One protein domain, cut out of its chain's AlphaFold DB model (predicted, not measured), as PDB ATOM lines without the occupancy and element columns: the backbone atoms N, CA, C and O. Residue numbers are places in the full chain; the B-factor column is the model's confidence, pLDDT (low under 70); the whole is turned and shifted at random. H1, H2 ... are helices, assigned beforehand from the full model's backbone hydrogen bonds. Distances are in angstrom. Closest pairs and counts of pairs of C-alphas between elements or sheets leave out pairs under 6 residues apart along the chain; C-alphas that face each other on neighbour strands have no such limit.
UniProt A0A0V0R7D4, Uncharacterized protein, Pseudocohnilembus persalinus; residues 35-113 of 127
ATOM      1  N   GLU A  35     205.284 174.861 215.358       85.25
ATOM      2  CA  GLU A  35     205.006 173.614 214.633       85.25
ATOM      3  C   GLU A  35     205.250 173.754 213.128       85.25
ATOM      4  O   GLU A  35     205.778 172.837 212.493       85.25
ATOM      5  N   PHE A  36     204.911 174.913 212.561       88.50
ATOM      6  CA  PHE A  36     205.173 175.210 211.160       88.50
ATOM      7  C   PHE A  36     206.677 175.228 210.848       88.50
ATOM      8  O   PHE A  36     207.112 174.489 209.962       88.50
ATOM      9  N   ILE A  37     207.487 175.982 211.601       88.69
ATOM     10  CA  ILE A  37     208.950 176.026 211.403       88.69
ATOM     11  C   ILE A  37     209.563 174.630 211.540       88.69
ATOM     12  O   ILE A  37     210.340 174.206 210.683       88.69
ATOM     13  N   GLY A  38     209.191 173.891 212.589       90.31
ATOM     14  CA  GLY A  38     209.677 172.530 212.806       90.31
ATOM     15  C   GLY A  38     209.359 171.615 211.622       90.31
ATOM     16  O   GLY A  38     210.231 170.892 211.140       90.31
ATOM     17  N   THR A  39     208.138 171.706 211.092       90.81
ATOM     18  CA  THR A  39     207.713 170.945 209.909       90.81
ATOM     19  C   THR A  39     208.548 171.301 208.679       90.81
ATOM     20  O   THR A  39     209.014 170.400 207.979       90.81
ATOM     21  N   VAL A  40     208.785 172.594 208.433       94.00
ATOM     22  CA  VAL A  40     209.612 173.067 207.311       94.00
ATOM     23  C   VAL A  40     211.039 172.529 207.421       94.00
ATOM     24  O   VAL A  40     211.558 171.995 206.447       94.00
ATOM     25  N   LEU A  41     211.661 172.584 208.602       94.44
ATOM     26  CA  LEU A  41     213.020 172.071 208.812       94.44
ATOM     27  C   LEU A  41     213.125 170.565 208.537       94.44
ATOM     28  O   LEU A  41     214.038 170.113 207.840       94.44
ATOM     29  N   VAL A  42     212.175 169.780 209.050       93.06
ATOM     30  CA  VAL A  42     212.134 168.331 208.802       93.06
ATOM     31  C   VAL A  42     211.947 168.045 207.320       93.06
ATOM     32  O   VAL A  42     212.667 167.215 206.764       93.06
ATOM     33  N   PHE A  43     211.025 168.751 206.666       94.62
ATOM     34  CA  PHE A  43     210.796 168.615 205.235       94.62
ATOM     35  C   PHE A  43     212.057 168.940 204.426       94.62
ATOM     36  O   PHE A  43     212.469 168.128 203.598       94.62
ATOM     37  N   THR A  44     212.733 170.053 204.726       95.12
ATOM     38  CA  THR A  44     214.010 170.431 204.106       95.12
ATOM     39  C   THR A  44     215.039 169.312 204.232       95.12
ATOM     40  O   THR A  44     215.656 168.923 203.240       95.12
ATOM     41  N   LYS A  45     215.182 168.704 205.417       93.75
ATOM     42  CA  LYS A  45     216.097 167.571 205.601       93.75
ATOM     43  C   LYS A  45     215.720 166.365 204.739       93.75
ATOM     44  O   LYS A  45     216.602 165.761 204.133       93.75
ATOM     45  N   GLN A  46     214.437 166.015 204.670       93.62
ATOM     46  CA  GLN A  46     213.962 164.899 203.844       93.62
ATOM     47  C   GLN A  46     214.213 165.151 202.352       93.62
ATOM     48  O   GLN A  46     214.640 164.248 201.633       93.62
ATOM     49  N   VAL A  47     214.011 166.386 201.890       94.62
ATOM     50  CA  VAL A  47     214.299 166.805 200.513       94.62
ATOM     51  C   VAL A  47     215.794 166.687 200.207       94.62
ATOM     52  O   VAL A  47     216.148 166.099 199.188       94.62
ATOM     53  N   LEU A  48     216.671 167.150 201.100       94.12
ATOM     54  CA  LEU A  48     218.127 167.028 200.943       94.12
ATOM     55  C   LEU A  48     218.595 165.563 200.900       94.12
ATOM     56  O   LEU A  48     219.458 165.220 200.097       94.12
ATOM     57  N   ILE A  49     218.003 164.689 201.724       92.75
ATOM     58  CA  ILE A  49     218.280 163.242 201.702       92.75
ATOM     59  C   ILE A  49     217.835 162.627 200.371       92.75
ATOM     60  O   ILE A  49     218.571 161.854 199.761       92.75
ATOM     61  N   LYS A  50     216.624 162.967 199.915       95.12
ATOM     62  CA  LYS A  50     216.050 162.428 198.678       95.12
ATOM     63  C   LYS A  50     216.778 162.928 197.428       95.12
ATOM     64  O   LYS A  50     216.864 162.195 196.444       95.12
ATOM     65  N   TYR A  51     217.300 164.152 197.460       94.81
ATOM     66  CA  TYR A  51     217.965 164.801 196.332       94.81
ATOM     67  C   TYR A  51     219.359 165.310 196.736       94.81
ATOM     68  O   TYR A  51     219.532 166.506 196.971       94.81
ATOM     69  N   PRO A  52     220.389 164.441 196.734       91.69
ATOM     70  CA  PRO A  52     221.729 164.792 197.211       91.69
ATOM     71  C   PRO A  52     222.378 165.983 196.500       91.69
ATOM     72  O   PRO A  52     223.212 166.656 197.081       91.69
ATOM     73  N   LYS A  53     221.989 166.296 195.255       91.00
ATOM     74  CA  LYS A  53     222.493 167.485 194.538       91.00
ATOM     75  C   LYS A  53     222.166 168.802 195.251       91.00
ATOM     76  O   LYS A  53     222.866 169.786 195.044       91.00
ATOM     77  N   LEU A  54     221.118 168.816 196.074       92.00
ATOM     78  CA  LEU A  54     220.692 169.991 196.828       92.00
ATOM     79  C   LEU A  54     221.576 170.264 198.051       92.00
ATOM     80  O   LEU A  54     221.501 171.358 198.599       92.00
ATOM     81  N   THR A  55     222.450 169.336 198.470       91.19
ATOM     82  CA  THR A  55     223.387 169.601 199.580       91.19
ATOM     83  C   THR A  55     224.362 170.727 199.261       91.19
ATOM     84  O   THR A  55     224.844 171.374 200.183       91.19
ATOM     85  N   ARG A  56     224.571 171.043 197.974       88.81
ATOM     86  CA  ARG A  56     225.288 172.247 197.542       88.81
ATOM     87  C   ARG A  56     224.689 173.531 198.126       88.81
ATOM     88  O   ARG A  56     225.439 174.457 198.389       88.81
ATOM     89  N   MET A  57     223.381 173.588 198.385       91.19
ATOM     90  CA  MET A  57     222.728 174.754 199.002       91.19
ATOM     91  C   MET A  57     223.100 174.946 200.484       91.19
ATOM     92  O   MET A  57     222.704 175.934 201.094       91.19
ATOM     93  N   LEU A  58     223.827 173.998 201.082       92.00
ATOM     94  CA  LEU A  58     224.382 174.110 202.432       92.00
ATOM     95  C   LEU A  58     225.814 174.658 202.432       92.00
ATOM     96  O   LEU A  58     226.376 174.847 203.505       92.00
ATOM     97  N   ASP A  59     226.409 174.870 201.261       86.50
ATOM     98  CA  ASP A  59     227.761 175.399 201.140       86.50
ATOM     99  C   ASP A  59     227.776 176.896 201.487       86.50
ATOM    100  O   ASP A  59     226.991 177.687 200.945       86.50
ATOM    101  N   GLU A  60     228.651 177.283 202.415       82.94
ATOM    102  CA  GLU A  60     228.835 178.679 202.813       82.94
ATOM    103  C   GLU A  60     229.533 179.499 201.721       82.94
ATOM    104  O   GLU A  60     229.304 180.705 201.606       82.94
ATOM    105  N   GLU A  61     230.320 178.846 200.861       77.25
ATOM    106  CA  GLU A  61     231.083 179.508 199.806       77.25
ATOM    107  C   GLU A  61     230.191 180.037 198.674       77.25
ATOM    108  O   GLU A  61     230.547 181.020 198.019       77.25
ATOM    109  N   ASN A  62     228.989 179.477 198.484       74.12
ATOM    110  CA  ASN A  62     228.029 179.977 197.487       74.12
ATOM    111  C   ASN A  62     227.660 181.458 197.719       74.12
ATOM    112  O   ASN A  62     227.347 182.162 196.759       74.12
ATOM    113  N   TYR A  63     227.746 181.953 198.962       64.81
ATOM    114  CA  TYR A  63     227.505 183.361 199.294       64.81
ATOM    115  C   TYR A  63     228.654 184.280 198.830       64.81
ATOM    116  O   TYR A  63     228.431 185.414 198.410       64.81
ATOM    117  N   GLY A  64     229.901 183.797 198.882       55.81
ATOM    118  CA  GLY A  64     231.109 184.599 198.653       55.81
ATOM    119  C   GLY A  64     231.426 184.891 197.183       55.81
ATOM    120  O   GLY A  64     232.129 185.856 196.889       55.81
ATOM    121  N   PHE A  65     230.890 184.099 196.252       58.84
ATOM    122  CA  PHE A  65     231.186 184.222 194.818       58.84
ATOM    123  C   PHE A  65     230.143 185.019 194.015       58.84
ATOM    124  O   PHE A  65     230.222 185.052 192.789       58.84
ATOM    125  N   GLY A  66     229.155 185.643 194.668       57.28
ATOM    126  CA  GLY A  66     228.063 186.339 193.968       57.28
ATOM    127  C   GLY A  66     227.167 185.398 193.148       57.28
ATOM    128  O   GLY A  66     226.499 185.834 192.215       57.28
ATOM    129  N   LEU A  67     227.184 184.100 193.478       58.84
ATOM    130  CA  LEU A  67     226.368 183.058 192.844       58.84
ATOM    131  C   LEU A  67     224.942 183.008 193.404       58.84
ATOM    132  O   LEU A  67     224.064 182.385 192.801       58.84
ATOM    133  N   ASP A  68     224.706 183.699 194.521       67.38
ATOM    134  CA  ASP A  68     223.385 183.896 195.096       67.38
ATOM    135  C   ASP A  68     222.568 184.877 194.240       67.38
ATOM    136  O   ASP A  68     222.502 186.081 194.480       67.38
ATOM    137  N   MET A  69     221.999 184.343 193.159       78.69
ATOM    138  CA  MET A  69     221.099 185.055 192.253       78.69
ATOM    139  C   MET A  69     219.685 184.480 192.331       78.69
ATOM    140  O   MET A  69     219.041 184.285 191.297       78.69
ATOM    141  N   TYR A  70     219.223 184.132 193.534       87.75
ATOM    142  CA  TYR A  70     217.847 183.684 193.709       87.75
ATOM    143  C   TYR A  70     216.890 184.781 193.230       87.75
ATOM    144  O   TYR A  70     216.956 185.919 193.694       87.75
ATOM    145  N   ASN A  71     216.009 184.450 192.285       88.88
ATOM    146  CA  ASN A  71     215.010 185.381 191.769       88.88
ATOM    147  C   ASN A  71     213.630 185.028 192.327       88.88
ATOM    148  O   ASN A  71     212.949 184.141 191.816       88.88
ATOM    149  N   ASP A  72     213.216 185.762 193.355       90.19
ATOM    150  CA  ASP A  72     211.925 185.615 194.032       90.19
ATOM    151  C   ASP A  72     210.724 186.033 193.169       90.19
ATOM    152  O   ASP A  72     209.600 185.607 193.423       90.19
ATOM    153  N   LYS A  73     210.955 186.844 192.129       93.62
ATOM    154  CA  LYS A  73     209.925 187.282 191.176       93.62
ATOM    155  C   LYS A  73     209.706 186.295 190.036       93.62
ATOM    156  O   LYS A  73     208.794 186.501 189.237       93.62
ATOM    157  N   GLN A  74     210.548 185.271 189.907       94.12
ATOM    158  CA  GLN A  74     210.410 184.290 188.840       94.12
ATOM    159  C   GLN A  74     209.253 183.331 189.137       94.12
ATOM    160  O   GLN A  74     209.269 182.623 190.138       94.12
ATOM    161  N   GLU A  75     208.271 183.275 188.236       94.38
ATOM    162  CA  GLU A  75     207.082 182.426 188.409       94.38
ATOM    163  C   GLU A  75     207.377 180.934 188.211       94.38
ATOM    164  O   GLU A  75     206.806 180.098 188.907       94.38
ATOM    165  N   ASP A  76     208.270 180.590 187.273       94.75
ATOM    166  CA  ASP A  76     208.704 179.207 187.050       94.75
ATOM    167  C   ASP A  76     209.752 178.796 188.102       94.75
ATOM    168  O   ASP A  76     210.883 179.300 188.054       94.75
ATOM    169  N   PRO A  77     209.447 177.835 189.001       90.88
ATOM    170  CA  PRO A  77     210.375 177.393 190.037       90.88
ATOM    171  C   PRO A  77     211.722 176.916 189.489       90.88
ATOM    172  O   PRO A  77     212.746 177.090 190.153       90.88
ATOM    173  N   GLN A  78     211.752 176.339 188.282       90.19
ATOM    174  CA  GLN A  78     212.987 175.820 187.683       90.19
ATOM    175  C   GLN A  78     213.945 176.933 187.246       90.19
ATOM    176  O   GLN A  78     215.152 176.713 187.166       90.19
ATOM    177  N   ALA A  79     213.424 178.136 187.008       91.19
ATOM    178  CA  ALA A  79     214.180 179.286 186.532       91.19
ATOM    179  C   ALA A  79     214.604 180.250 187.660       91.19
ATOM    180  O   ALA A  79     215.274 181.245 187.397       91.19
ATOM    181  N   THR A  80     214.250 179.959 188.916       90.50
ATOM    182  CA  THR A  80     214.562 180.802 190.093       90.50
ATOM    183  C   THR A  80     216.044 180.839 190.472       90.50
ATOM    184  O   THR A  80     216.437 181.641 191.315       90.50
ATOM    185  N   ASN A  81     216.867 179.959 189.894       87.56
ATOM    186  CA  ASN A  81     218.277 179.759 190.243       87.56
ATOM    187  C   ASN A  81     218.531 179.298 191.701       87.56
ATOM    188  O   ASN A  81     219.670 179.311 192.163       87.56
ATOM    189  N   ALA A  82     217.505 178.805 192.408       88.81
ATOM    190  CA  ALA A  82     217.599 178.398 193.815       88.81
ATOM    191  C   ALA A  82     218.683 177.343 194.114       88.81
ATOM    192  O   ALA A  82     219.271 177.337 195.184       88.81
ATOM    193  N   ILE A  83     218.993 176.440 193.179       87.81
ATOM    194  CA  ILE A  83     220.000 175.388 193.423       87.81
ATOM    195  C   ILE A  83     221.433 175.929 193.561       87.81
ATOM    196  O   ILE A  83     222.288 175.264 194.144       87.81
ATOM    197  N   ASN A  84     221.701 177.109 193.000       84.06
ATOM    198  CA  ASN A  84     223.019 177.742 193.019       84.06
ATOM    199  C   ASN A  84     223.171 178.745 194.168       84.06
ATOM    200  O   ASN A  84     224.216 179.382 194.282       84.06
ATOM    201  N   THR A  85     222.143 178.882 195.004       87.38
ATOM    202  CA  THR A  85     222.135 179.789 196.148       87.38
ATOM    203  C   THR A  85     222.456 179.016 197.427       87.38
ATOM    204  O   THR A  85     222.838 177.841 197.387       87.38
ATOM    205  N   THR A  86     222.362 179.674 198.578       90.38
ATOM    206  CA  THR A  86     222.612 179.042 199.873       90.38
ATOM    207  C   THR A  86     221.468 179.310 200.838       90.38
ATOM    208  O   THR A  86     220.841 180.361 200.785       90.38
ATOM    209  N   ILE A  87     221.203 178.343 201.715       92.25
ATOM    210  CA  ILE A  87     220.316 178.498 202.882       92.25
ATOM    211  C   ILE A  87     221.112 178.459 204.197       92.25
ATOM    212  O   ILE A  87     220.568 178.220 205.280       92.25
ATOM    213  N   HIS A  88     222.440 178.581 204.103       92.25
ATOM    214  CA  HIS A  88     223.345 178.382 205.228       92.25
ATOM    215  C   HIS A  88     223.102 179.410 206.342       92.25
ATOM    216  O   HIS A  88     223.034 179.037 207.514       92.25
ATOM    217  N   GLN A  89     222.902 180.689 206.003       90.50
ATOM    218  CA  GLN A  89     222.692 181.742 207.005       90.50
ATOM    219  C   GLN A  89     221.352 181.615 207.728       90.50
ATOM    220  O   GLN A  89     221.284 181.822 208.939       90.50
ATOM    221  N   GLU A  90     220.295 181.213 207.030       92.62
ATOM    222  CA  GLU A  90     218.980 180.950 207.608       92.62
ATOM    223  C   GLU A  90     219.075 179.835 208.651       92.62
ATOM    224  O   GLU A  90     218.586 179.980 209.773       92.62
ATOM    225  N   LEU A  91     219.772 178.744 208.323       95.31
ATOM    226  CA  LEU A  91     219.984 177.629 209.244       95.31
ATOM    227  C   LEU A  91     220.865 178.020 210.439       95.31
ATOM    228  O   LEU A  91     220.568 177.622 211.569       95.31
ATOM    229  N   ILE A  92     221.910 178.827 210.226       94.69
ATOM    230  CA  ILE A  92     222.734 179.371 211.314       94.69
ATOM    231  C   ILE A  92     221.888 180.247 212.241       94.69
ATOM    232  O   ILE A  92     221.944 180.065 213.460       94.69
ATOM    233  N   ASN A  93     221.067 181.138 211.686       94.38
ATOM    234  CA  ASN A  93     220.179 182.004 212.453       94.38
ATOM    235  C   ASN A  93     219.182 181.195 213.280       94.38
ATOM    236  O   ASN A  93     219.016 181.473 214.466       94.38
ATOM    237  N   ILE A  94     218.583 180.150 212.705       94.44
ATOM    238  CA  ILE A  94     217.694 179.253 213.450       94.44
ATOM    239  C   ILE A  94     218.462 178.559 214.581       94.44
ATOM    240  O   ILE A  94     217.984 178.536 215.714       94.44
ATOM    241  N   SER A  95     219.674 178.059 214.314       94.19
ATOM    242  CA  SER A  95     220.481 177.354 215.320       94.19
ATOM    243  C   SER A  95     220.934 178.216 216.502       94.19
ATOM    244  O   SER A  95     221.172 177.673 217.577       94.19
ATOM    245  N   LYS A  96     221.065 179.537 216.315       92.88
ATOM    246  CA  LYS A  96     221.613 180.459 217.324       92.88
ATOM    247  C   LYS A  96     220.570 181.349 217.995       92.88
ATOM    248  O   LYS A  96     220.761 181.710 219.150       92.88
ATOM    249  N   ASN A  97     219.502 181.710 217.284       91.44
ATOM    250  CA  ASN A  97     218.592 182.787 217.688       91.44
ATOM    251  C   ASN A  97     217.154 182.314 217.975       91.44
ATOM    252  O   ASN A  97     216.287 183.145 218.219       91.44
ATOM    253  N   THR A  98     216.874 181.008 217.911       88.69
ATOM    254  CA  THR A  98     215.545 180.444 218.228       88.69
ATOM    255  C   THR A  98     215.540 179.878 219.642       88.69
ATOM    256  O   THR A  98     216.456 179.142 219.967       88.69
ATOM    257  N   ASP A  99     214.510 180.105 220.458       88.19
ATOM    258  CA  ASP A  99     214.468 179.606 221.854       88.19
ATOM    259  C   ASP A  99     214.133 178.106 221.982       88.19
ATOM    260  O   ASP A  99     214.168 177.520 223.065       88.19
ATOM    261  N   ILE A 100     213.798 177.457 220.868       88.25
ATOM    262  CA  ILE A 100     213.329 176.071 220.830       88.25
ATOM    263  C   ILE A 100     214.497 175.146 220.507       88.25
ATOM    264  O   ILE A 100     214.925 175.034 219.355       88.25
ATOM    265  N   VAL A 101     214.969 174.437 221.533       89.31
ATOM    266  CA  VAL A 101     216.131 173.532 221.477       89.31
ATOM    267  C   VAL A 101     216.024 172.511 220.343       89.31
ATOM    268  O   VAL A 101     216.993 172.293 219.617       89.31
ATOM    269  N   ASP A 102     214.844 171.925 220.133       87.94
ATOM    270  CA  ASP A 102     214.645 170.932 219.072       87.94
ATOM    271  C   ASP A 102     214.872 171.528 217.674       87.94
ATOM    272  O   ASP A 102     215.495 170.893 216.822       87.94
ATOM    273  N   MET A 103     214.435 172.768 217.431       91.62
ATOM    274  CA  MET A 103     214.663 173.445 216.149       91.62
ATOM    275  C   MET A 103     216.129 173.793 215.951       91.62
ATOM    276  O   MET A 103     216.660 173.583 214.857       91.62
ATOM    277  N   GLN A 104     216.791 174.268 217.011       93.31
ATOM    278  CA  GLN A 104     218.226 174.521 216.973       93.31
ATOM    279  C   GLN A 104     218.983 173.241 216.592       93.31
ATOM    280  O   GLN A 104     219.816 173.246 215.684       93.31
ATOM    281  N   LEU A 105     218.643 172.119 217.239       92.12
ATOM    282  CA  LEU A 105     219.269 170.821 217.003       92.12
ATOM    283  C   LEU A 105     219.039 170.324 215.572       92.12
ATOM    284  O   LEU A 105     219.978 169.849 214.930       92.12
ATOM    285  N   ILE A 106     217.810 170.431 215.060       93.44
ATOM    286  CA  ILE A 106     217.488 170.031 213.686       93.44
ATOM    287  C   ILE A 106     218.287 170.880 212.688       93.44
ATOM    288  O   ILE A 106     218.903 170.310 211.787       93.44
ATOM    289  N   ALA A 107     218.345 172.204 212.866       95.44
ATOM    290  CA  ALA A 107     219.114 173.090 211.992       95.44
ATOM    291  C   ALA A 107     220.612 172.730 211.977       95.44
ATOM    292  O   ALA A 107     221.198 172.575 210.904       95.44
ATOM    293  N   VAL A 108     221.214 172.474 213.146       94.94
ATOM    294  CA  VAL A 108     222.610 172.007 213.251       94.94
ATOM    295  C   VAL A 108     222.815 170.676 212.525       94.94
ATOM    296  O   VAL A 108     223.814 170.497 211.828       94.94
ATOM    297  N   LYS A 109     221.879 169.731 212.649       94.56
ATOM    298  CA  LYS A 109     221.964 168.428 211.971       94.56
ATOM    299  C   LYS A 109     221.771 168.519 210.460       94.56
ATOM    300  O   LYS A 109     222.332 167.704 209.725       94.56
ATOM    301  N   ILE A 110     220.999 169.490 209.977       95.75
ATOM    302  CA  ILE A 110     220.922 169.799 208.547       95.75
ATOM    303  C   ILE A 110     222.288 170.289 208.064       95.75
ATOM    304  O   ILE A 110     222.842 169.662 207.163       95.75
ATOM    305  N   LEU A 111     222.856 171.311 208.715       94.56
ATOM    306  CA  LEU A 111     224.163 171.891 208.376       94.56
ATOM    307  C   LEU A 111     225.288 170.846 208.365       94.56
ATOM    308  O   LEU A 111     226.048 170.749 207.409       94.56
ATOM    309  N   LYS A 112     225.349 169.996 209.396       93.81
ATOM    310  CA  LYS A 112     226.346 168.916 209.509       93.81
ATOM    311  C   LYS A 112     226.041 167.688 208.650       93.81
ATOM    312  O   LYS A 112     226.790 166.717 208.686       93.81
ATOM    313  N   GLN A 113     224.923 167.693 207.924       92.19
ATOM    314  CA  GLN A 113     224.445 166.565 207.122       92.19
ATOM    315  C   GLN A 113     224.254 165.260 207.924       92.19
ATOM    316  O   GLN A 113     224.236 164.165 207.372       92.19
TER     317      GLN A 113
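AT A GLANCE: This is residues 35 to 113 of the 127 residues of an uncharacterized protein of Pseudocohnilembus persalinus (UniProt A0A0V0R7D4). Three helices, H1, H4 and H5, make a small body in which H5 packs between the longest helix, H1, and H4; short H2 sits at one end of these three. Beyond that end, H3 and a long loop, residues 65 to 87, extend the model, and residues 73 to 78 stick out. The 79 printed residues, with five named helices in the order H1 to H5 and no named strand, are all helix in class. The whole is compact, with a radius of gyration of the C-alphas of 13.0 A and spans of 35 by 24 by 24 A.

IN THESE COORDINATES: H1, residues 35 to 50, runs 22.4 A from C-alpha 35 at (205.006, 173.614, 214.633). H5, residues 101 to 111, runs 15.5 A to C-alpha 111 at (224.163, 171.891, 208.376). H4 is residues 88 to 97, 14.0 A; H2 is residues 52 to 58, 11.0 A; H3 is residues 61 to 64, 5.2 A.

HOW THE PARTS SIT: H1 touches H5 at a shallow tilt of 23 degrees, the same way; their closest C-alphas, of Gly 38 and Met 103, are 6.1 A apart. H4 and H5 form a helical hairpin, touching at 23 degrees, with the C-alphas of Ser 95 and Gln 104 closest at 4.0 A. H1 and H4 are apart. H2 is close to but not clearly touching H4, with the C-alphas of Leu 58 and His 88 closest at 5.2 A. H2 and H3 meet only through their link. Every O i to N i+4 pair is within hydrogen-bond range in H1, H4 and H5; H2 has 0 of 3, but 3 of 4 O i to N i+3 pairs, and H3 is too short for an i+4 pair.

THE WHOLE: The C-alphas of Asp 76 and Val 101 are the farthest apart, 35.7 A. The printed part has no cut; the link from H3 to H4 is long, 23 residues. Mean pLDDT of the printed part is 88.7, with residues 63 to 68 under 70.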